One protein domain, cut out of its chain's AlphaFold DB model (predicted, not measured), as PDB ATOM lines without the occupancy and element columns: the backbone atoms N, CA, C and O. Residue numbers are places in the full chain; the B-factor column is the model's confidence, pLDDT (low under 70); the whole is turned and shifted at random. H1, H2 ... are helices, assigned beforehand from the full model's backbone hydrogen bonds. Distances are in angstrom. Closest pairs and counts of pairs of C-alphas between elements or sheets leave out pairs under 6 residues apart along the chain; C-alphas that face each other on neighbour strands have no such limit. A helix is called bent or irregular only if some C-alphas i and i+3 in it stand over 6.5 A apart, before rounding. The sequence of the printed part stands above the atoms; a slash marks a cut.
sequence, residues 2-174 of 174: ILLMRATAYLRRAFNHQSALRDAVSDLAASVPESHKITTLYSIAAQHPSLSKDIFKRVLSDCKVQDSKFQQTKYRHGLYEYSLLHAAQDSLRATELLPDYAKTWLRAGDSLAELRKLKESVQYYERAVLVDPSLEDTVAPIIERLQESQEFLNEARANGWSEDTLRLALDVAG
ATOM      1  N   ILE A   2     539.528 548.713 413.257       89.94
ATOM      2  CA  ILE A   2     538.924 547.363 413.130       89.94
ATOM      3  C   ILE A   2     538.807 546.902 411.665       89.94
ATOM      4  O   ILE A   2     539.214 545.790 411.342       89.94
ATOM      5  N   LEU A   3     538.319 547.768 410.765       89.69
ATOM      6  CA  LEU A   3     538.206 547.454 409.332       89.69
ATOM      7  C   LEU A   3     539.558 547.142 408.687       89.69
ATOM      8  O   LEU A   3     539.666 546.183 407.937       89.69
ATOM      9  N   LEU A   4     540.608 547.886 409.045       90.31
ATOM     10  CA  LEU A   4     541.959 547.622 408.559       90.31
ATOM     11  C   LEU A   4     542.453 546.245 409.018       90.31
ATOM     12  O   LEU A   4     542.956 545.475 408.209       90.31
ATOM     13  N   MET A   5     542.276 545.905 410.299       92.31
ATOM     14  CA  MET A   5     542.665 544.589 410.821       92.31
ATOM     15  C   MET A   5     541.906 543.464 410.109       92.31
ATOM     16  O   MET A   5     542.505 542.463 409.716       92.31
ATOM     17  N   ARG A   6     540.606 543.655 409.874       94.12
ATOM     18  CA  ARG A   6     539.774 542.697 409.143       94.12
ATOM     19  C   ARG A   6     540.222 542.545 407.686       94.12
ATOM     20  O   ARG A   6     540.430 541.415 407.252       94.12
ATOM     21  N   ALA A   7     540.492 543.648 406.987       92.62
ATOM     22  CA  ALA A   7     541.048 543.635 405.634       92.62
ATOM     23  C   ALA A   7     542.381 542.876 405.577       92.62
ATOM     24  O   ALA A   7     542.565 542.006 404.732       92.62
ATOM     25  N   THR A   8     543.291 543.127 406.526       93.38
ATOM     26  CA  THR A   8     544.578 542.412 406.574       93.38
ATOM     27  C   THR A   8     544.424 540.914 406.831       93.38
ATOM     28  O   THR A   8     545.169 540.117 406.265       93.38
ATOM     29  N   ALA A   9     543.454 540.513 407.657       94.56
ATOM     30  CA  ALA A   9     543.160 539.106 407.892       94.56
ATOM     31  C   ALA A   9     542.587 538.440 406.633       94.56
ATOM     32  O   ALA A   9     542.995 537.329 406.290       94.56
ATOM     33  N   TYR A  10     541.694 539.128 405.919       94.81
ATOM     34  CA  TYR A  10     541.157 538.648 404.649       94.81
ATOM     35  C   TYR A  10     542.225 538.544 403.558       94.81
ATOM     36  O   TYR A  10     542.254 537.520 402.885       94.81
ATOM     37  N   LEU A  11     543.153 539.502 403.444       92.12
ATOM     38  CA  LEU A  11     544.286 539.407 402.510       92.12
ATOM     39  C   LEU A  11     545.176 538.203 402.810       92.12
ATOM     40  O   LEU A  11     545.472 537.415 401.922       92.12
ATOM     41  N   ARG A  12     545.558 538.000 404.076       94.12
ATOM     42  CA  ARG A  12     546.338 536.811 404.468       94.12
ATOM     43  C   ARG A  12     545.609 535.517 404.115       94.12
ATOM     44  O   ARG A  12     546.223 534.563 403.647       94.12
ATOM     45  N   ARG A  13     544.292 535.485 404.328       93.94
ATOM     46  CA  ARG A  13     543.461 534.341 403.953       93.94
ATOM     47  C   ARG A  13     543.409 534.147 402.436       93.94
ATOM     48  O   ARG A  13     543.466 533.003 402.001       93.94
ATOM     49  N   ALA A  14     543.342 535.229 401.662       92.31
ATOM     50  CA  ALA A  14     543.394 535.188 400.206       92.31
ATOM     51  C   ALA A  14     544.715 534.578 399.729       92.31
ATOM     52  O   ALA A  14     544.681 533.582 399.019       92.31
ATOM     53  N   PHE A  15     545.865 535.050 400.217       90.94
ATOM     54  CA  PHE A  15     547.167 534.475 399.854       90.94
ATOM     55  C   PHE A  15     547.279 532.978 400.182       90.94
ATOM     56  O   PHE A  15     547.777 532.194 399.374       90.94
ATOM     57  N   ASN A  16     546.742 532.544 401.325       92.31
ATOM     58  CA  ASN A  16     546.700 531.119 401.661       92.31
ATOM     59  C   ASN A  16     545.838 530.319 400.668       92.31
ATOM     60  O   ASN A  16     546.242 529.245 400.223       92.31
ATOM     61  N   HIS A  17     544.662 530.842 400.302       90.06
ATOM     62  CA  HIS A  17     543.797 530.215 399.299       90.06
ATOM     63  C   HIS A  17     544.420 530.229 397.905       90.06
ATOM     64  O   HIS A  17     544.241 529.263 397.175       90.06
ATOM     65  N   GLN A  18     545.176 531.266 397.551       88.75
ATOM     66  CA  GLN A  18     545.890 531.383 396.280       88.75
ATOM     67  C   GLN A  18     547.005 530.341 396.166       88.75
ATOM     68  O   GLN A  18     547.101 529.663 395.147       88.75
ATOM     69  N   SER A  19     547.807 530.154 397.220       90.00
ATOM     70  CA  SER A  19     548.812 529.083 397.267       90.00
ATOM     71  C   SER A  19     548.147 527.715 397.109       90.00
ATOM     72  O   SER A  19     548.512 526.938 396.234       90.00
ATOM     73  N   ALA A  20     547.099 527.460 397.893       89.44
ATOM     74  CA  ALA A  20     546.342 526.217 397.827       89.44
ATOM     75  C   ALA A  20     545.660 526.010 396.458       89.44
ATOM     76  O   ALA A  20     545.451 524.874 396.027       89.44
ATOM     77  N   LEU A  21     545.266 527.090 395.786       89.12
ATOM     78  CA  LEU A  21     544.707 527.059 394.443       89.12
ATOM     79  C   LEU A  21     545.782 526.693 393.416       89.12
ATOM     80  O   LEU A  21     545.518 525.823 392.593       89.12
ATOM     81  N   ARG A  22     546.977 527.295 393.482       88.31
ATOM     82  CA  ARG A  22     548.107 526.958 392.597       88.31
ATOM     83  C   ARG A  22     548.443 525.468 392.672       88.31
ATOM     84  O   ARG A  22     548.549 524.824 391.631       88.31
ATOM     85  N   ASP A  23     548.492 524.909 393.880       89.06
ATOM     86  CA  ASP A  23     548.724 523.474 394.081       89.06
ATOM     87  C   ASP A  23     547.616 522.628 393.433       89.06
ATOM     88  O   ASP A  23     547.891 521.701 392.676       89.06
ATOM     89  N   ALA A  24     546.346 522.990 393.657       87.81
ATOM     90  CA  ALA A  24     545.207 522.270 393.085       87.81
ATOM     91  C   ALA A  24     545.167 522.343 391.547       87.81
ATOM     92  O   ALA A  24     544.831 521.355 390.894       87.81
ATOM     93  N   VAL A  25     545.535 523.490 390.965       87.88
ATOM     94  CA  VAL A  25     545.647 523.670 389.510       87.88
ATOM     95  C   VAL A  25     546.773 522.805 388.947       87.88
ATOM     96  O   VAL A  25     546.564 522.132 387.939       87.88
ATOM     97  N   SER A  26     547.933 522.765 389.607       87.88
ATOM     98  CA  SER A  26     549.051 521.893 389.224       87.88
ATOM     99  C   SER A  26     548.654 520.412 389.273       87.88
ATOM    100  O   SER A  26     548.857 519.670 388.309       87.88
ATOM    101  N   ASP A  27     547.997 519.986 390.353       87.56
ATOM    102  CA  ASP A  27     547.513 518.612 390.530       87.56
ATOM    103  C   ASP A  27     546.434 518.214 389.515       87.56
ATOM    104  O   ASP A  27     546.315 517.034 389.146       87.56
ATOM    105  N   LEU A  28     545.609 519.175 389.088       86.81
ATOM    106  CA  LEU A  28     544.631 518.990 388.025       86.81
ATOM    107  C   LEU A  28     545.329 518.878 386.665       86.81
ATOM    108  O   LEU A  28     545.066 517.914 385.946       86.81
ATOM    109  N   ALA A  29     546.247 519.793 386.339       84.31
ATOM    110  CA  ALA A  29     547.004 519.792 385.088       84.31
ATOM    111  C   ALA A  29     547.786 518.484 384.890       84.31
ATOM    112  O   ALA A  29     547.723 517.889 383.817       84.31
ATOM    113  N   ALA A  30     548.418 517.965 385.948       84.75
ATOM    114  CA  ALA A  30     549.105 516.671 385.929       84.75
ATOM    115  C   ALA A  30     548.169 515.478 385.661       84.75
ATOM    116  O   ALA A  30     548.615 514.422 385.215       84.75
ATOM    117  N   SER A  31     546.869 515.618 385.947       81.19
ATOM    118  CA  SER A  31     545.893 514.544 385.737       81.19
ATOM    119  C   SER A  31     545.251 514.542 384.355       81.19
ATOM    120  O   SER A  31     544.619 513.546 384.007       81.19
ATOM    121  N   VAL A  32     545.399 515.609 383.565       78.56
ATOM    122  CA  VAL A  32     544.847 515.694 382.208       78.56
ATOM    123  C   VAL A  32     545.800 514.991 381.232       78.56
ATOM    124  O   VAL A  32     546.930 515.443 381.052       78.56
ATOM    125  N   PRO A  33     545.397 513.874 380.595       76.88
ATOM    126  CA  PRO A  33     546.234 513.210 379.611       76.88
ATOM    127  C   PRO A  33     546.391 514.100 378.380       76.88
ATOM    128  O   PRO A  33     545.437 514.707 377.894       76.88
ATOM    129  N   GLU A  34     547.607 514.145 377.848       80.56
ATOM    130  CA  GLU A  34     547.896 514.841 376.599       80.56
ATOM    131  C   GLU A  34     547.024 514.319 375.450       80.56
ATOM    132  O   GLU A  34     546.730 513.123 375.365       80.56
ATOM    133  N   SER A  35     546.687 515.203 374.509       79.69
ATOM    134  CA  SER A  35     545.845 514.876 373.350       79.69
ATOM    135  C   SER A  35     546.334 513.631 372.591       79.69
ATOM    136  O   SER A  35     545.539 512.752 372.257       79.69
ATOM    137  N   HIS A  36     547.652 513.482 372.415       84.06
ATOM    138  CA  HIS A  36     548.239 512.328 371.728       84.06
ATOM    139  C   HIS A  36     548.057 510.996 372.493       84.06
ATOM    140  O   HIS A  36     547.932 509.929 371.889       84.06
ATOM    141  N   LYS A  37     548.017 511.031 373.834       83.94
ATOM    142  CA  LYS A  37     547.793 509.835 374.665       83.94
ATOM    143  C   LYS A  37     546.361 509.331 374.494       83.94
ATOM    144  O   LYS A  37     546.124 508.131 374.453       83.94
ATOM    145  N   ILE A  38     545.401 510.239 374.330       83.50
ATOM    146  CA  ILE A  38     543.997 509.878 374.103       83.50
ATOM    147  C   ILE A  38     543.816 509.235 372.720       83.50
ATOM    148  O   ILE A  38     543.161 508.198 372.602       83.50
ATOM    149  N   THR A  39     544.421 509.806 371.671       86.44
ATOM    150  CA  THR A  39     544.302 509.271 370.303       86.44
ATOM    151  C   THR A  39     544.949 507.893 370.167       86.44
ATOM    152  O   THR A  39     544.365 506.994 369.559       86.44
ATOM    153  N   THR A  40     546.110 507.691 370.793       88.00
ATOM    154  CA  THR A  40     546.774 506.380 370.834       88.00
ATOM    155  C   THR A  40     545.926 505.341 371.566       88.00
ATOM    156  O   THR A  40     545.682 504.273 371.006       88.00
ATOM    157  N   LEU A  41     545.377 505.660 372.745       85.56
ATOM    158  CA  LEU A  41     544.467 504.761 373.472       85.56
ATOM    159  C   LEU A  41     543.238 504.368 372.640       85.56
ATOM    160  O   LEU A  41     542.848 503.199 372.642       85.56
ATOM    161  N   TYR A  42     542.660 505.309 371.888       85.62
ATOM    162  CA  TYR A  42     541.526 505.032 371.004       85.62
ATOM    163  C   TYR A  42     541.906 504.098 369.846       85.62
ATOM    164  O   TYR A  42     541.193 503.135 369.566       85.62
ATOM    165  N   SER A  43     543.060 504.328 369.211       89.56
ATOM    166  CA  SER A  43     543.555 503.460 368.134       89.56
ATOM    167  C   SER A  43     543.823 502.025 368.609       89.56
ATOM    168  O   SER A  43     543.449 501.070 367.930       89.56
ATOM    169  N   ILE A  44     544.378 501.862 369.816       88.94
ATOM    170  CA  ILE A  44     544.642 500.557 370.438       88.94
ATOM    171  C   ILE A  44     543.326 499.843 370.764       88.94
ATOM    172  O   ILE A  44     543.183 498.652 370.488       88.94
ATOM    173  N   ALA A  45     542.341 500.565 371.307       89.38
ATOM    174  CA  ALA A  45     541.019 500.013 371.592       89.38
ATOM    175  C   ALA A  45     540.286 499.556 370.316       89.38
ATOM    176  O   ALA A  45     539.555 498.565 370.358       89.38
ATOM    177  N   ALA A  46     540.501 500.240 369.186       89.44
ATOM    178  CA  ALA A  46     539.943 499.862 367.888       89.44
ATOM    179  C   ALA A  46     540.611 498.608 367.293       89.44
ATOM    180  O   ALA A  46     539.932 497.774 366.699       89.44
ATOM    181  N   GLN A  47     541.926 498.451 367.474       92.88
ATOM    182  CA  GLN A  47     542.683 497.288 366.989       92.88
ATOM    183  C   GLN A  47     542.466 496.030 367.845       92.88
ATOM    184  O   GLN A  47     542.530 494.914 367.329       92.88
ATOM    185  N   HIS A  48     542.183 496.194 369.142       89.94
ATOM    186  CA  HIS A  48     542.030 495.090 370.092       89.94
ATOM    187  C   HIS A  48     540.680 495.150 370.834       89.94
ATOM    188  O   HIS A  48     540.606 495.651 371.963       89.94
ATOM    189  N   PRO A  49     539.602 494.570 370.262       88.69
ATOM    190  CA  PRO A  49     538.256 494.621 370.843       88.69
ATOM    191  C   PRO A  49     538.140 494.021 372.252       88.69
ATOM    192  O   PRO A  49     537.293 494.444 373.035       88.69
ATOM    193  N   SER A  50     539.001 493.061 372.601       90.94
ATOM    194  CA  SER A  50     539.038 492.440 373.931       90.94
ATOM    195  C   SER A  50     539.514 493.394 375.031       90.94
ATOM    196  O   SER A  50     539.021 493.315 376.153       90.94
ATOM    197  N   LEU A  51     540.430 494.317 374.715       88.25
ATOM    198  CA  LEU A  51     540.993 495.291 375.663       88.25
ATOM    199  C   LEU A  51     540.153 496.569 375.762       88.25
ATOM    200  O   LEU A  51     540.221 497.288 376.760       88.25
ATOM    201  N   SER A  52     539.336 496.834 374.743       88.25
ATOM    202  CA  SER A  52     538.497 498.027 374.615       88.25
ATOM    203  C   SER A  52     537.695 498.336 375.888       88.25
ATOM    204  O   SER A  52     537.760 499.445 376.420       88.25
ATOM    205  N   LYS A  53     537.007 497.335 376.455       88.19
ATOM    206  CA  LYS A  53     536.171 497.514 377.654       88.19
ATOM    207  C   LYS A  53     536.965 497.993 378.873       88.19
ATOM    208  O   LYS A  53     536.471 498.839 379.619       88.19
ATOM    209  N   ASP A  54     538.163 497.460 379.087       88.25
ATOM    210  CA  ASP A  54     538.985 497.808 380.249       88.25
ATOM    211  C   ASP A  54     539.684 499.159 380.062       88.25
ATOM    212  O   ASP A  54     539.736 499.951 381.007       88.25
ATOM    213  N   ILE A  55     540.110 499.479 378.833       86.25
ATOM    214  CA  ILE A  55     540.621 500.810 378.470       86.25
ATOM    215  C   ILE A  55     539.548 501.872 378.739       86.25
ATOM    216  O   ILE A  55     539.805 502.831 379.467       86.25
ATOM    217  N   PHE A  56     538.325 501.687 378.231       84.75
ATOM    218  CA  PHE A  56     537.246 502.658 378.433       84.75
ATOM    219  C   PHE A  56     536.835 502.794 379.900       84.75
ATOM    220  O   PHE A  56     536.570 503.906 380.350       84.75
ATOM    221  N   LYS A  57     536.827 501.706 380.682       87.38
ATOM    222  CA  LYS A  57     536.591 501.791 382.133       87.38
ATOM    223  C   LYS A  57     537.636 502.649 382.840       87.38
ATOM    224  O   LYS A  57     537.263 503.446 383.697       87.38
ATOM    225  N   ARG A  58     538.915 502.496 382.485       85.38
ATOM    226  CA  ARG A  58     540.009 503.285 383.063       85.38
ATOM    227  C   ARG A  58     539.912 504.759 382.671       85.38
ATOM    228  O   ARG A  58     539.981 505.622 383.535       85.38
ATOM    229  N   VAL A  59     539.645 505.046 381.396       83.94
ATOM    230  CA  VAL A  59     539.411 506.424 380.933       83.94
ATOM    231  C   VAL A  59     538.228 507.051 381.681       83.94
ATOM    232  O   VAL A  59     538.338 508.166 382.177       83.94
ATOM    233  N   LEU A  60     537.123 506.318 381.856       83.62
ATOM    234  CA  LEU A  60     535.969 506.793 382.624       83.62
ATOM    235  C   LEU A  60     536.295 507.046 384.104       83.62
ATOM    236  O   LEU A  60     535.760 507.994 384.680       83.62
ATOM    237  N   SER A  61     537.134 506.220 384.744       82.44
ATOM    238  CA  SER A  61     537.575 506.490 386.119       82.44
ATOM    239  C   SER A  61     538.466 507.725 386.200       82.44
ATOM    240  O   SER A  61     538.274 508.539 387.102       82.44
ATOM    241  N   ASP A  62     539.367 507.908 385.236       83.75
ATOM    242  CA  ASP A  62     540.255 509.069 385.175       83.75
ATOM    243  C   ASP A  62     539.441 510.362 384.987       83.75
ATOM    244  O   ASP A  62     539.664 511.338 385.703       83.75
ATOM    245  N   CYS A  63     538.405 510.342 384.136       81.38
ATOM    246  CA  CYS A  63     537.474 511.464 383.971       81.38
ATOM    247  C   CYS A  63     536.748 511.839 385.274       81.38
ATOM    248  O   CYS A  63     536.573 513.021 385.559       81.38
ATOM    249  N   LYS A  64     536.341 510.863 386.098       86.06
ATOM    250  CA  LYS A  64     535.693 511.144 387.397       86.06
ATOM    251  C   LYS A  64     536.652 511.800 388.390       86.06
ATOM    252  O   LYS A  64     536.251 512.697 389.130       86.06
ATOM    253  N   VAL A  65     537.907 511.353 388.416       86.69
ATOM    254  CA  VAL A  65     538.946 511.952 389.267       86.69
ATOM    255  C   VAL A  65     539.238 513.383 388.817       86.69
ATOM    256  O   VAL A  65     539.322 514.275 389.660       86.69
ATOM    257  N   GLN A  66     539.339 513.617 387.507       86.00
ATOM    258  CA  GLN A  66     539.517 514.955 386.940       86.00
ATOM    259  C   GLN A  66     538.358 515.886 387.287       86.00
ATOM    260  O   GLN A  66     538.608 517.000 387.736       86.00
ATOM    261  N   ASP A  67     537.108 515.436 387.142       87.75
ATOM    262  CA  ASP A  67     535.943 516.252 387.501       87.75
ATOM    263  C   ASP A  67     535.964 516.607 388.994       87.75
ATOM    264  O   ASP A  67     535.852 517.774 389.358       87.75
ATOM    265  N   SER A  68     536.242 515.640 389.876       88.56
ATOM    266  CA  SER A  68     536.371 515.907 391.315       88.56
ATOM    267  C   SER A  68     537.460 516.943 391.633       88.56
ATOM    268  O   SER A  68     537.214 517.879 392.400       88.56
ATOM    269  N   LYS A  69     538.639 516.828 391.008       88.56
ATOM    270  CA  LYS A  69     539.732 517.805 391.142       88.56
ATOM    271  C   LYS A  69     539.356 519.175 390.581       88.56
ATOM    272  O   LYS A  69     539.687 520.200 391.179       88.56
ATOM    273  N   PHE A  70     538.634 519.215 389.466       89.06
ATOM    274  CA  PHE A  70     538.134 520.452 388.876       89.06
ATOM    275  C   PHE A  70     537.143 521.150 389.815       89.06
ATOM    276  O   PHE A  70     537.299 522.342 390.086       89.06
ATOM    277  N   GLN A  71     536.192 520.416 390.404       89.88
ATOM    278  CA  GLN A  71     535.275 520.973 391.404       89.88
ATOM    279  C   GLN A  71     536.024 521.504 392.634       89.88
ATOM    280  O   GLN A  71     535.718 522.593 393.123       89.88
ATOM    281  N   GLN A  72     537.039 520.779 393.116       89.75
ATOM    282  CA  GLN A  72     537.877 521.233 394.228       89.75
ATOM    283  C   GLN A  72     538.619 522.534 393.890       89.75
ATOM    284  O   GLN A  72     538.647 523.460 394.703       89.75
ATOM    285  N   THR A  73     539.188 522.617 392.688       90.19
ATOM    286  CA  THR A  73     539.893 523.805 392.190       90.19
ATOM    287  C   THR A  73     538.942 524.996 392.108       90.19
ATOM    288  O   THR A  73     539.232 526.062 392.647       90.19
ATOM    289  N   LYS A  74     537.750 524.793 391.536       92.06
ATOM    290  CA  LYS A  74     536.700 525.813 391.456       92.06
ATOM    291  C   LYS A  74     536.270 526.309 392.837       92.06
ATOM    292  O   LYS A  74     536.106 527.509 393.038       92.06
ATOM    293  N   TYR A  75     536.115 525.404 393.802       91.69
ATOM    294  CA  TYR A  75     535.780 525.768 395.177       91.69
ATOM    295  C   TYR A  75     536.876 526.620 395.833       91.69
ATOM    296  O   TYR A  75     536.580 527.656 396.430       91.69
ATOM    297  N   ARG A  76     538.148 526.224 395.685       90.19
ATOM    298  CA  ARG A  76     539.295 526.994 396.198       90.19
ATOM    299  C   ARG A  76     539.379 528.378 395.562       90.19
ATOM    300  O   ARG A  76     539.590 529.353 396.277       90.19
ATOM    301  N   HIS A  77     539.138 528.471 394.256       91.19
ATOM    302  CA  HIS A  77     539.081 529.744 393.543       91.19
ATOM    303  C   HIS A  77     537.984 530.658 394.101       91.19
ATOM    304  O   HIS A  77     538.254 531.805 394.439       91.19
ATOM    305  N   GLY A  78     536.773 530.133 394.312       93.19
ATOM    306  CA  GLY A  78     535.685 530.915 394.904       93.19
ATOM    307  C   GLY A  78     535.994 531.409 396.324       93.19
ATOM    308  O   GLY A  78     535.631 532.526 396.685       93.19
ATOM    309  N   LEU A  79     536.704 530.616 397.138       92.56
ATOM    310  CA  LEU A  79     537.156 531.048 398.465       92.56
ATOM    311  C   LEU A  79     538.207 532.162 398.398       92.56
ATOM    312  O   LEU A  79     538.154 533.091 399.211       92.56
ATOM    313  N   TYR A  80     539.141 532.063 397.449       92.38
ATOM    314  CA  TYR A  80     540.128 533.101 397.170       92.38
ATOM    315  C   TYR A  80     539.434 534.416 396.796       92.38
ATOM    316  O   TYR A  80     539.586 535.407 397.515       92.38
ATOM    317  N   GLU A  81     538.582 534.393 395.767       91.94
ATOM    318  CA  GLU A  81     537.826 535.560 395.301       91.94
ATOM    319  C   GLU A  81     536.978 536.169 396.419       91.94
ATOM    320  O   GLU A  81     537.015 537.378 396.642       91.94
ATOM    321  N   TYR A  82     536.266 535.335 397.182       93.62
ATOM    322  CA  TYR A  82     535.470 535.789 398.318       93.62
ATOM    323  C   TYR A  82     536.323 536.572 399.318       93.62
ATOM    324  O   TYR A  82     535.967 537.690 399.699       93.62
ATOM    325  N   SER A  83     537.456 536.006 399.744       94.50
ATOM    326  CA  SER A  83     538.330 536.668 400.714       94.50
ATOM    327  C   SER A  83     538.928 537.963 400.172       94.50
ATOM    328  O   SER A  83     538.967 538.959 400.893       94.50
ATOM    329  N   LEU A  84     539.318 537.980 398.900       94.06
ATOM    330  CA  LEU A  84     539.923 539.143 398.273       94.06
ATOM    331  C   LEU A  84     538.924 540.297 398.105       94.06
ATOM    332  O   LEU A  84     539.244 541.445 398.409       94.06
ATOM    333  N   LEU A  85     537.683 540.001 397.714       94.75
ATOM    334  CA  LEU A  85     536.625 541.009 397.603       94.75
ATOM    335  C   LEU A  85     536.294 541.645 398.960       94.75
ATOM    336  O   LEU A  85     536.137 542.862 399.048       94.75
ATOM    337  N   HIS A  86     536.244 540.846 400.031       95.19
ATOM    338  CA  HIS A  86     536.018 541.371 401.382       95.19
ATOM    339  C   HIS A  86     537.197 542.227 401.861       95.19
ATOM    340  O   HIS A  86     536.984 543.276 402.470       95.19
ATOM    341  N   ALA A  87     538.432 541.825 401.546       95.50
ATOM    342  CA  ALA A  87     539.616 542.633 401.824       95.50
ATOM    343  C   ALA A  87     539.577 543.992 401.111       95.50
ATOM    344  O   ALA A  87     539.823 545.023 401.743       95.50
ATOM    345  N   ALA A  88     539.226 544.006 399.824       95.31
ATOM    346  CA  ALA A  88     539.103 545.231 399.044       95.31
ATOM    347  C   ALA A  88     538.009 546.145 399.605       95.31
ATOM    348  O   ALA A  88     538.251 547.324 399.842       95.31
ATOM    349  N   GLN A  89     536.828 545.604 399.903       95.81
ATOM    350  CA  GLN A  89     535.731 546.392 400.464       95.81
ATOM    351  C   GLN A  89     536.109 547.041 401.804       95.81
ATOM    352  O   GLN A  89     535.857 548.229 402.020       95.81
ATOM    353  N   ASP A  90     536.731 546.277 402.702       95.00
ATOM    354  CA  ASP A  90     537.119 546.772 404.021       95.00
ATOM    355  C   ASP A  90     538.263 547.784 403.962       95.00
ATOM    356  O   ASP A  90     538.248 548.767 404.707       95.00
ATOM    357  N   SER A  91     539.253 547.556 403.095       94.38
ATOM    358  CA  SER A  91     540.390 548.464 402.930       94.38
ATOM    359  C   SER A  91     539.971 549.779 402.280       94.38
ATOM    360  O   SER A  91     540.309 550.833 402.814       94.38
ATOM    361  N   LEU A  92     539.150 549.743 401.225       95.50
ATOM    362  CA  LEU A  92     538.591 550.943 400.597       95.50
ATOM    363  C   LEU A  92     537.787 551.768 401.604       95.50
ATOM    364  O   LEU A  92     538.060 552.951 401.792       95.50
ATOM    365  N   ARG A  93     536.887 551.136 402.364       95.56
ATOM    366  CA  ARG A  93     536.134 551.841 403.412       95.56
ATOM    367  C   ARG A  93     537.034 552.388 404.525       95.56
ATOM    368  O   ARG A  93     536.728 553.410 405.132       95.56
ATOM    369  N   ALA A  94     538.150 551.722 404.820       94.38
ATOM    370  CA  ALA A  94     539.116 552.225 405.790       94.38
ATOM    371  C   ALA A  94     539.829 553.499 405.307       94.38
ATOM    372  O   ALA A  94     540.158 554.327 406.155       94.38
ATOM    373  N   THR A  95     540.030 553.680 403.994       95.69
ATOM    374  CA  THR A  95     540.607 554.920 403.434       95.69
ATOM    375  C   THR A  95     539.686 556.127 403.607       95.69
ATOM    376  O   THR A  95     540.159 557.212 403.920       95.69
ATOM    377  N   GLU A  96     538.368 555.932 403.510       94.81
ATOM    378  CA  GLU A  96     537.375 556.997 403.723       94.81
ATOM    379  C   GLU A  96     537.306 557.446 405.188       94.81
ATOM    380  O   GLU A  96     537.108 558.621 405.485       94.81
ATOM    381  N   LEU A  97     537.462 556.504 406.120       94.25
ATOM    382  CA  LEU A  97     537.362 556.769 407.558       94.25
ATOM    383  C   LEU A  97     538.661 557.299 408.168       94.25
ATOM    384  O   LEU A  97     538.626 557.934 409.220       94.25
ATOM    385  N   LEU A  98     539.802 556.965 407.569       92.56
ATOM    386  CA  LEU A  98     541.136 557.328 408.045       92.56
ATOM    387  C   LEU A  98     541.989 557.783 406.848       92.56
ATOM    388  O   LEU A  98     542.899 557.047 406.446       92.56
ATOM    389  N   PRO A  99     541.695 558.965 406.274       93.06
ATOM    390  CA  PRO A  99     542.406 559.473 405.101       93.06
ATOM    391  C   PRO A  99     543.868 559.814 405.409       93.06
ATOM    392  O   PRO A  99     544.724 559.639 404.551       93.06
ATOM    393  N   ASP A 100     544.182 560.193 406.646       93.38
ATOM    394  CA  ASP A 100     545.544 560.567 407.050       93.38
ATOM    395  C   ASP A 100     546.380 559.365 407.519       93.38
ATOM    396  O   ASP A 100     547.464 559.522 408.077       93.38
ATOM    397  N   TYR A 101     545.879 558.136 407.341       94.19
ATOM    398  CA  TYR A 101     546.587 556.935 407.770       94.19
ATOM    399  C   TYR A 101     547.112 556.139 406.577       94.19
ATOM    400  O   TYR A 101     546.414 555.287 406.039       94.19
ATOM    401  N   ALA A 102     548.377 556.348 406.206       94.12
ATOM    402  CA  ALA A 102     549.000 555.754 405.015       94.12
ATOM    403  C   ALA A 102     548.804 554.231 404.867       94.12
ATOM    404  O   ALA A 102     548.608 553.717 403.766       94.12
ATOM    405  N   LYS A 103     548.768 553.485 405.981       92.69
ATOM    406  CA  LYS A 103     548.550 552.029 405.956       92.69
ATOM    407  C   LYS A 103     547.182 551.616 405.399       92.69
ATOM    408  O   LYS A 103     547.068 550.488 404.927       92.69
ATOM    409  N   THR A 104     546.142 552.453 405.464       94.44
ATOM    410  CA  THR A 104     544.839 552.128 404.847       94.44
ATOM    411  C   THR A 104     544.932 552.193 403.330       94.44
ATOM    412  O   THR A 104     544.493 551.255 402.667       94.44
ATOM    413  N   TRP A 105     545.580 553.233 402.802       96.31
ATOM    414  CA  TRP A 105     545.860 553.400 401.376       96.31
ATOM    415  C   TRP A 105     546.716 552.261 400.835       96.31
ATOM    416  O   TRP A 105     546.346 551.654 399.836       96.31
ATOM    417  N   LEU A 106     547.775 551.884 401.559       95.00
ATOM    418  CA  LEU A 106     548.630 550.755 401.189       95.00
ATOM    419  C   LEU A 106     547.831 549.444 401.097       95.00
ATOM    420  O   LEU A 106     547.939 548.726 400.111       95.00
ATOM    421  N   ARG A 107     546.964 549.142 402.076       95.00
ATOM    422  CA  ARG A 107     546.138 547.916 402.037       95.00
ATOM    423  C   ARG A 107     545.067 547.927 400.954       95.00
ATOM    424  O   ARG A 107     544.718 546.859 400.449       95.00
ATOM    425  N   ALA A 108     544.537 549.097 400.615       95.69
ATOM    426  CA  ALA A 108     543.639 549.239 399.478       95.69
ATOM    427  C   ALA A 108     544.396 549.019 398.160       95.69
ATOM    428  O   ALA A 108     543.922 548.252 397.326       95.69
ATOM    429  N   GLY A 109     545.603 549.582 398.025       96.25
ATOM    430  CA  GLY A 109     546.520 549.327 396.913       96.25
ATOM    431  C   GLY A 109     546.817 547.837 396.735       96.25
ATOM    432  O   GLY A 109     546.594 547.315 395.643       96.25
ATOM    433  N   ASP A 110     547.192 547.141 397.818       94.69
ATOM    434  CA  ASP A 110     547.437 545.688 397.826       94.69
ATOM    435  C   ASP A 110     546.206 544.912 397.332       94.69
ATOM    436  O   ASP A 110     546.294 544.066 396.446       94.69
ATOM    437  N   SER A 111     545.029 545.228 397.877       95.00
ATOM    438  CA  SER A 111     543.787 544.534 397.519       95.00
ATOM    439  C   SER A 111     543.392 544.772 396.056       95.00
ATOM    440  O   SER A 111     542.888 543.867 395.395       95.00
ATOM    441  N   LEU A 112     543.618 545.982 395.537       95.06
ATOM    442  CA  LEU A 112     543.346 546.334 394.141       95.06
ATOM    443  C   LEU A 112     544.358 545.705 393.175       95.06
ATOM    444  O   LEU A 112     543.963 545.298 392.080       95.06
ATOM    445  N   ALA A 113     545.628 545.585 393.576       92.44
ATOM    446  CA  ALA A 113     546.666 544.911 392.794       92.44
ATOM    447  C   ALA A 113     546.303 543.438 392.571       92.44
ATOM    448  O   ALA A 113     546.303 542.964 391.433       92.44
ATOM    449  N   GLU A 114     545.909 542.745 393.642       90.12
ATOM    450  CA  GLU A 114     545.464 541.348 393.591       90.12
ATOM    451  C   GLU A 114     544.173 541.175 392.772       90.12
ATOM    452  O   GLU A 114     543.998 540.175 392.079       90.12
ATOM    453  N   LEU A 115     543.285 542.177 392.768       90.56
ATOM    454  CA  LEU A 115     542.105 542.219 391.891       90.56
ATOM    455  C   LEU A 115     542.429 542.598 390.433       90.56
ATOM    456  O   LEU A 115     541.510 542.807 389.641       90.56
ATOM    457  N   ARG A 116     543.714 542.711 390.069       88.94
ATOM    458  CA  ARG A 116     544.209 543.130 388.743       88.94
ATOM    459  C   ARG A 116     543.729 544.514 388.302       88.94
ATOM    460  O   ARG A 116     543.787 544.856 387.121       88.94
ATOM    461  N   LYS A 117     543.310 545.358 389.243       91.69
ATOM    462  CA  LYS A 117     542.936 546.749 388.982       91.69
ATOM    463  C   LYS A 117     544.170 547.645 389.050       91.69
ATOM    464  O   LYS A 117     544.300 548.485 389.936       91.69
ATOM    465  N   LEU A 118     545.100 547.430 388.115       91.69
ATOM    466  CA  LEU A 118     546.471 547.959 388.176       91.69
ATOM    467  C   LEU A 118     546.512 549.493 388.275       91.69
ATOM    468  O   LEU A 118     547.158 550.031 389.168       91.69
ATOM    469  N   LYS A 119     545.760 550.198 387.414       93.00
ATOM    470  CA  LYS A 119     545.694 551.675 387.420       93.00
ATOM    471  C   LYS A 119     545.216 552.237 388.754       93.00
ATOM    472  O   LYS A 119     545.778 553.201 389.259       93.00
ATOM    473  N   GLU A 120     544.163 551.645 389.306       94.94
ATOM    474  CA  GLU A 120     543.583 552.084 390.574       94.94
ATOM    475  C   GLU A 120     544.549 551.766 391.717       94.94
ATOM    476  O   GLU A 120     544.830 552.628 392.537       94.94
ATOM    477  N   SER A 121     545.139 550.570 391.731       96.25
ATOM    478  CA  SER A 121     546.144 550.178 392.721       96.25
ATOM    479  C   SER A 121     547.308 551.177 392.804       96.25
ATOM    480  O   SER A 121     547.623 551.642 393.900       96.25
ATOM    481  N   VAL A 122     547.865 551.589 391.657       96.31
ATOM    482  CA  VAL A 122     548.931 552.605 391.578       96.31
ATOM    483  C   VAL A 122     548.508 553.923 392.233       96.31
ATOM    484  O   VAL A 122     549.233 554.431 393.081       96.31
ATOM    485  N   GLN A 123     547.306 554.434 391.947       96.19
ATOM    486  CA  GLN A 123     546.814 555.684 392.552       96.19
ATOM    487  C   GLN A 123     546.702 555.604 394.082       96.19
ATOM    488  O   GLN A 123     546.960 556.578 394.793       96.19
ATOM    489  N   TYR A 124     546.295 554.448 394.614       96.50
ATOM    490  CA  TYR A 124     546.203 554.236 396.060       96.50
ATOM    491  C   TYR A 124     547.585 554.130 396.708       96.50
ATOM    492  O   TYR A 124     547.786 554.644 397.808       96.50
ATOM    493  N   TYR A 125     548.545 553.518 396.021       96.81
ATOM    494  CA  TYR A 125     549.934 553.470 396.456       96.81
ATOM    495  C   TYR A 125     550.602 554.849 396.451       96.81
ATOM    496  O   TYR A 125     551.210 555.225 397.450       96.81
ATOM    497  N   GLU A 126     550.409 555.643 395.397       96.19
ATOM    498  CA  GLU A 126     550.874 557.034 395.333       96.19
ATOM    499  C   GLU A 126     550.285 557.867 396.479       96.19
ATOM    500  O   GLU A 126     551.008 558.585 397.169       96.19
ATOM    501  N   ARG A 127     548.986 557.711 396.773       95.88
ATOM    502  CA  ARG A 127     548.371 558.339 397.955       95.88
ATOM    503  C   ARG A 127     548.991 557.882 399.270       95.88
ATOM    504  O   ARG A 127     549.141 558.705 400.167       95.88
ATOM    505  N   ALA A 128     549.346 556.605 399.408       96.19
ATOM    506  CA  ALA A 128     550.008 556.114 400.614       96.19
ATOM    507  C   ALA A 128     551.357 556.816 400.835       96.19
ATOM    508  O   ALA A 128     551.632 557.236 401.957       96.19
ATOM    509  N   VAL A 129     552.140 557.001 399.767       96.62
ATOM    510  CA  VAL A 129     553.431 557.709 399.791       96.62
ATOM    511  C   VAL A 129     553.255 559.203 400.079       96.62
ATOM    512  O   VAL A 129     554.021 559.773 400.849       96.62
ATOM    513  N   LEU A 130     552.211 559.841 399.541       96.00
ATOM    514  CA  LEU A 130     551.908 561.246 399.852       96.00
ATOM    515  C   LEU A 130     551.597 561.470 401.339       96.00
ATOM    516  O   LEU A 130     551.927 562.523 401.882       96.00
ATOM    517  N   VAL A 131     550.941 560.505 401.989       95.75
ATOM    518  CA  VAL A 131     550.603 560.578 403.420       95.75
ATOM    519  C   VAL A 131     551.804 560.214 404.297       95.75
ATOM    520  O   VAL A 131     552.019 560.841 405.332       95.75
ATOM    521  N   ASP A 132     552.580 559.207 403.900       95.69
ATOM    522  CA  ASP A 132     553.796 558.782 404.592       95.69
ATOM    523  C   ASP A 132     554.923 558.524 403.579       95.69
ATOM    524  O   ASP A 132     555.024 557.420 403.028       95.69
ATOM    525  N   PRO A 133     555.801 559.521 403.355       94.94
ATOM    526  CA  PRO A 133     556.909 559.401 402.412       94.94
ATOM    527  C   PRO A 133     557.900 558.282 402.751       94.94
ATOM    528  O   PRO A 133     558.607 557.810 401.871       94.94
ATOM    529  N   SER A 134     557.938 557.790 403.998       94.88
ATOM    530  CA  SER A 134     558.823 556.671 404.362       94.88
ATOM    531  C   SER A 134     558.457 555.353 403.669       94.88
ATOM    532  O   SER A 134     559.257 554.419 403.644       94.88
ATOM    533  N   LEU A 135     557.253 555.270 403.091       92.62
ATOM    534  CA  LEU A 135     556.797 554.116 402.324       92.62
ATOM    535  C   LEU A 135     557.315 554.108 400.879       92.62
ATOM    536  O   LEU A 135     557.196 553.067 400.229       92.62
ATOM    537  N   GLU A 136     557.882 555.209 400.381       93.19
ATOM    538  CA  GLU A 136     558.320 555.362 398.987       93.19
ATOM    539  C   GLU A 136     559.248 554.226 398.552       93.19
ATOM    540  O   GLU A 136     558.924 553.507 397.607       93.19
ATOM    541  N   ASP A 137     560.304 553.959 399.322       92.12
ATOM    542  CA  ASP A 137     561.274 552.895 399.033       92.12
ATOM    543  C   ASP A 137     560.624 551.506 398.917       92.12
ATOM    544  O   ASP A 137     561.080 550.643 398.166       92.12
ATOM    545  N   THR A 138     559.542 551.266 399.666       92.56
ATOM    546  CA  THR A 138     558.848 549.968 399.677       92.56
ATOM    547  C   THR A 138     557.833 549.817 398.550       92.56
ATOM    548  O   THR A 138     557.591 548.705 398.082       92.56
ATOM    549  N   VAL A 139     557.220 550.922 398.129       93.56
ATOM    550  CA  VAL A 139     556.070 550.930 397.224       93.56
ATOM    551  C   VAL A 139     556.478 551.282 395.791       93.56
ATOM    552  O   VAL A 139     555.874 550.761 394.856       93.56
ATOM    553  N   ALA A 140     557.531 552.078 395.590       93.19
ATOM    554  CA  ALA A 140     558.060 552.437 394.272       93.19
ATOM    555  C   ALA A 140     558.301 551.230 393.339       93.19
ATOM    556  O   ALA A 140     557.729 551.229 392.246       93.19
ATOM    557  N   PRO A 141     559.014 550.153 393.744       95.19
ATOM    558  CA  PRO A 141     559.213 548.999 392.857       95.19
ATOM    559  C   PRO A 141     557.906 548.243 392.561       95.19
ATOM    560  O   PRO A 141     557.778 547.561 391.543       95.19
ATOM    561  N   ILE A 142     556.910 548.338 393.450       93.56
ATOM    562  CA  ILE A 142     555.586 547.748 393.231       93.56
ATOM    563  C   ILE A 142     554.829 548.563 392.182       93.56
ATOM    564  O   ILE A 142     554.259 547.971 391.269       93.56
ATOM    565  N   ILE A 143     554.837 549.894 392.297       94.19
ATOM    566  CA  ILE A 143     554.205 550.809 391.338       94.19
ATOM    567  C   ILE A 143     554.787 550.603 389.939       94.19
ATOM    568  O   ILE A 143     554.014 550.404 389.006       94.19
ATOM    569  N   GLU A 144     556.114 550.593 389.808       94.00
ATOM    570  CA  GLU A 144     556.810 550.423 388.525       94.00
ATOM    571  C   GLU A 144     556.370 549.131 387.824       94.00
ATOM    572  O   GLU A 144     555.824 549.162 386.723       94.00
ATOM    573  N   ARG A 145     556.441 547.993 388.524       92.62
ATOM    574  CA  ARG A 145     555.987 546.694 388.000       92.62
ATOM    575  C   ARG A 145     554.510 546.692 387.583       92.62
ATOM    576  O   ARG A 145     554.126 546.019 386.620       92.62
ATOM    577  N   LEU A 146     553.644 547.388 388.324       92.19
ATOM    578  CA  LEU A 146     552.220 547.500 387.988       92.19
ATOM    579  C   LEU A 146     551.993 548.385 386.757       92.19
ATOM    580  O   LEU A 146     551.098 548.085 385.962       92.19
ATOM    581  N   GLN A 147     552.786 549.442 386.588       92.50
ATOM    582  CA  GLN A 147     552.759 550.312 385.413       92.50
ATOM    583  C   GLN A 147     553.237 549.566 384.167       92.50
ATOM    584  O   GLN A 147     552.498 549.541 383.186       92.50
ATOM    585  N   GLU A 148     554.361 548.850 384.233       90.69
ATOM    586  CA  GLU A 148     554.852 547.994 383.138       90.69
ATOM    587  C   GLU A 148     553.794 546.969 382.709       90.69
ATOM    588  O   GLU A 148     553.475 546.818 381.529       90.69
ATOM    589  N   SER A 149     553.176 546.298 383.688       88.56
ATOM    590  CA  SER A 149     552.088 545.348 383.429       88.56
ATOM    591  C   SER A 149     550.902 546.027 382.739       88.56
ATOM    592  O   SER A 149     550.271 545.457 381.852       88.56
ATOM    593  N   GLN A 150     550.580 547.259 383.132       88.75
ATOM    594  CA  GLN A 150     549.489 548.023 382.543       88.75
ATOM    595  C   GLN A 150     549.807 548.509 381.123       88.75
ATOM    596  O   GLN A 150     548.903 548.537 380.283       88.75
ATOM    597  N   GLU A 151     551.048 548.901 380.856       89.31
ATOM    598  CA  GLU A 151     551.537 549.300 379.535       89.31
ATOM    599  C   GLU A 151     551.510 548.122 378.571       89.31
ATOM    600  O   GLU A 151     550.872 548.224 377.522       89.31
ATOM    601  N   PHE A 152     552.038 546.970 378.989       87.69
ATOM    602  CA  PHE A 152     551.951 545.723 378.234       87.69
ATOM    603  C   PHE A 152     550.504 545.396 377.831       87.69
ATOM    604  O   PHE A 152     550.223 545.070 376.677       87.69
ATOM    605  N   LEU A 153     549.546 545.547 378.755       85.38
ATOM    606  CA  LEU A 153     548.128 545.335 378.447       85.38
ATOM    607  C   LEU A 153     547.574 546.350 377.447       85.38
ATOM    608  O   LEU A 153     546.740 545.990 376.616       85.38
ATOM    609  N   ASN A 154     547.988 547.614 377.529       87.88
ATOM    610  CA  ASN A 154     547.539 548.642 376.593       87.88
ATOM    611  C   ASN A 154     548.084 548.367 375.183       87.88
ATOM    612  O   ASN A 154     547.324 548.442 374.217       87.88
ATOM    613  N   GLU A 155     549.360 548.000 375.069       88.94
ATOM    614  CA  GLU A 155     549.999 547.644 373.800       88.94
ATOM    615  C   GLU A 155     549.372 546.400 373.180       88.94
ATOM    616  O   GLU A 155     549.019 546.389 372.001       88.94
ATOM    617  N   ALA A 156     549.162 545.351 373.974       87.56
ATOM    618  CA  ALA A 156     548.578 544.120 373.475       87.56
ATOM    619  C   ALA A 156     547.122 544.327 373.006       87.56
ATOM    620  O   ALA A 156     546.728 543.803 371.962       87.56
ATOM    621  N   ARG A 157     546.344 545.182 373.691       87.44
ATOM    622  CA  ARG A 157     545.023 545.627 373.200       87.44
ATOM    623  C   ARG A 157     545.124 546.406 371.891       87.44
ATOM    624  O   ARG A 157     544.324 546.165 370.992       87.44
ATOM    625  N   ALA A 158     546.091 547.318 371.770       89.44
ATOM    626  CA  ALA A 158     546.311 548.077 370.538       89.44
ATOM    627  C   ALA A 158     546.674 547.160 369.356       89.44
ATOM    628  O   ALA A 158     546.243 547.400 368.231       89.44
ATOM    629  N   ASN A 159     547.379 546.061 369.632       90.69
ATOM    630  CA  ASN A 159     547.732 545.022 368.666       90.69
ATOM    631  C   ASN A 159     546.602 544.004 368.399       90.69
ATOM    632  O   ASN A 159     546.822 543.016 367.699       90.69
ATOM    633  N   GLY A 160     545.399 544.219 368.941       90.19
ATOM    634  CA  GLY A 160     544.213 543.402 368.663       90.19
ATOM    635  C   GLY A 160     544.142 542.075 369.421       90.19
ATOM    636  O   GLY A 160     543.400 541.182 369.010       90.19
ATOM    637  N   TRP A 161     544.897 541.915 370.510       86.62
ATOM    638  CA  TRP A 161     544.829 540.705 371.329       86.62
ATOM    639  C   TRP A 161     543.477 540.624 372.042       86.62
ATOM    640  O   TRP A 161     542.946 541.632 372.515       86.62
ATOM    641  N   SER A 162     542.916 539.415 372.129       87.12
ATOM    642  CA  SER A 162     541.635 539.214 372.804       87.12
ATOM    643  C   SER A 162     541.788 539.339 374.316       87.12
ATOM    644  O   SER A 162     542.812 538.963 374.892       87.12
ATOM    645  N   GLU A 163     540.746 539.821 374.984       78.94
ATOM    646  CA  GLU A 163     540.759 540.024 376.435       78.94
ATOM    647  C   GLU A 163     541.045 538.724 377.210       78.94
ATOM    648  O   GLU A 163     541.787 538.738 378.192       78.94
ATOM    649  N   ASP A 164     540.579 537.583 376.692       77.00
ATOM    650  CA  ASP A 164     540.855 536.258 377.253       77.00
ATOM    651  C   ASP A 164     542.345 535.892 377.200       77.00
ATOM    652  O   ASP A 164     542.892 535.371 378.173       77.00
ATOM    653  N   THR A 165     543.034 536.197 376.092       81.94
ATOM    654  CA  THR A 165     544.479 535.928 375.972       81.94
ATOM    655  C   THR A 165     545.301 536.787 376.924       81.94
ATOM    656  O   THR A 165     546.259 536.301 377.519       81.94
ATOM    657  N   LEU A 166     544.891 538.040 377.129       80.88
ATOM    658  CA  LEU A 166     545.547 538.956 378.061       80.88
ATOM    659  C   LEU A 166     545.357 538.523 379.510       80.88
ATOM    660  O   LEU A 166     546.302 538.565 380.296       80.88
ATOM    661  N   ARG A 167     544.151 538.065 379.854       75.06
ATOM    662  CA  ARG A 167     543.862 537.512 381.176       75.06
ATOM    663  C   ARG A 167     544.727 536.286 381.465       75.06
ATOM    664  O   ARG A 167     545.355 536.228 382.517       75.06
ATOM    665  N   LEU A 168     544.818 535.353 380.517       75.12
ATOM    666  CA  LEU A 168     545.667 534.168 380.653       75.12
ATOM    667  C   LEU A 168     547.153 534.532 380.772       75.12
ATOM    668  O   LEU A 168     547.853 533.958 381.601       75.12
ATOM    669  N   ALA A 169     547.635 535.501 379.991       73.94
ATOM    670  CA  ALA A 169     549.018 535.965 380.074       73.94
ATOM    671  C   ALA A 169     549.346 536.561 381.457       73.94
ATOM    672  O   ALA A 169     550.390 536.248 382.025       73.94
ATOM    673  N   LEU A 170     548.437 537.357 382.031       70.25
ATOM    674  CA  LEU A 170     548.576 537.904 383.387       70.25
ATOM    675  C   LEU A 170     548.577 536.822 384.473       70.25
ATOM    676  O   LEU A 170     549.297 536.953 385.463       70.25
ATOM    677  N   ASP A 171     547.761 535.783 384.306       67.44
ATOM    678  CA  ASP A 171     547.679 534.671 385.254       67.44
ATOM    679  C   ASP A 171     548.936 533.787 385.219       67.44
ATOM    680  O   ASP A 171     549.303 533.216 386.242       67.44
ATOM    681  N   VAL A 172     549.623 533.711 384.074       61.34
ATOM    682  CA  VAL A 172     550.901 532.990 383.923       61.34
ATOM    683  C   VAL A 172     552.102 533.832 384.374       61.34
ATOM    684  O   VAL A 172     553.084 533.278 384.862       61.34
ATOM    685  N   ALA A 173     552.044 535.157 384.222       50.94
ATOM    686  CA  ALA A 173     553.149 536.063 384.542       50.94
ATOM    687  C   ALA A 173     553.260 536.456 386.035       50.94
ATOM    688  O   ALA A 173     554.196 537.170 386.392       50.94
ATOM    689  N   GLY A 174     552.319 536.040 386.896       49.38
ATOM    690  CA  GLY A 174     552.309 536.344 388.342       49.38
ATOM    691  C   GLY A 174     552.589 535.143 389.235       49.38
ATOM    692  O   GLY A 174     553.167 535.337 390.329       49.38
TER     693      GLY A 174
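AT A GLANCE: This is residues 2 to 174 of the 174 residues of the protein "Hypothetical protein" of Ditylum brightwellii (UniProt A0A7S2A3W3). One very long helix, H3, makes the long axis. H1 runs back along part of it, H2 folds back beside its first end, and at its last end H4, H5 and H6 zigzag away, with the short H7 after them. The printed part has 173 residues with seven named helices, H1 to H7 in order, and no named strand: the class is all helix. H1, H3, H4, H5 and H6 form an up-and-down bundle, each running against the one before it in the chain. The whole is loose, with a radius of gyration of the C-alphas of 22.6 A, and only just flat, spanning 76 by 40 by 22 A.

HOW THE PARTS SIT: Begin with H3, residues 49 to 97, which touches H1, residues 2 to 29, at a shallow tilt of 17 degrees, opposite ways; look at the C-alphas of Ala 7 and Ala 87, their closest, 4.2 A apart. H2, residues 35 to 47, forms a hairpin with H3, touching it with residues 41 to 46 alone, closest at the C-alphas of Ala 45 and Ser 52, 4.4 A. H1 and H2 are apart. H4, residues 102 to 114, forms the next hairpin with H3, closest at the C-alphas of Ser 91 and Ala 108, 4.8 A; it also touches H1, the same way, at Leu 4 and Thr 104, whose C-alphas are 6.5 A apart. H5, residues 118 to 131, forms a hairpin with H4 at a shallow tilt of 12 degrees, closest at the C-alphas of Gly 109 and Ser 121, 4.3 A. H6, residues 133 to 158, forms a hairpin with H5, closest at the C-alphas of Val 129 and Glu 136, 5.5 A, and has a kink of 52 degrees near residue 140. H7, residues 163 to 172, forms a hairpin with H6, which it only just touches, with 3 pairs of C-alphas within 8 A, closest at Leu 153 and Leu 166, 6.9 A, at a steep tilt of 42 degrees. Every O i to N i+4 pair is within hydrogen-bond range in H1, H2, H4, H5 and H7, against 43 of 45 in H3 and 18 of 22 in H6.

IN THESE COORDINATES: Find C-alpha 49 at (538.256, 494.621, 370.843); from there H3 runs 72.2 A to C-alpha 97 at (537.362, 556.769, 407.558). H1 begins at C-alpha 2, (538.924, 547.363, 413.130), and is 40.1 A long; H6 is 35.4 A long. H2, H4, H5 and H7 are shorter. H3 and H6 are irregular, only just: C-alphas 50 and 53 are 6.9 A apart, and C-alphas 134 and 137 are 7.0 A apart.

THE WHOLE: The two C-alphas farthest apart, those of Ser 50 and Asp 100, are 76.0 A apart. Look at residues 46 to 51, of which 49 to 51 belong to H3: they stand free. The printed part has no cut, and the six links between the helices are tight. The mean pLDDT of the printed part is 89.3, and residues 171 to 174 are under 70.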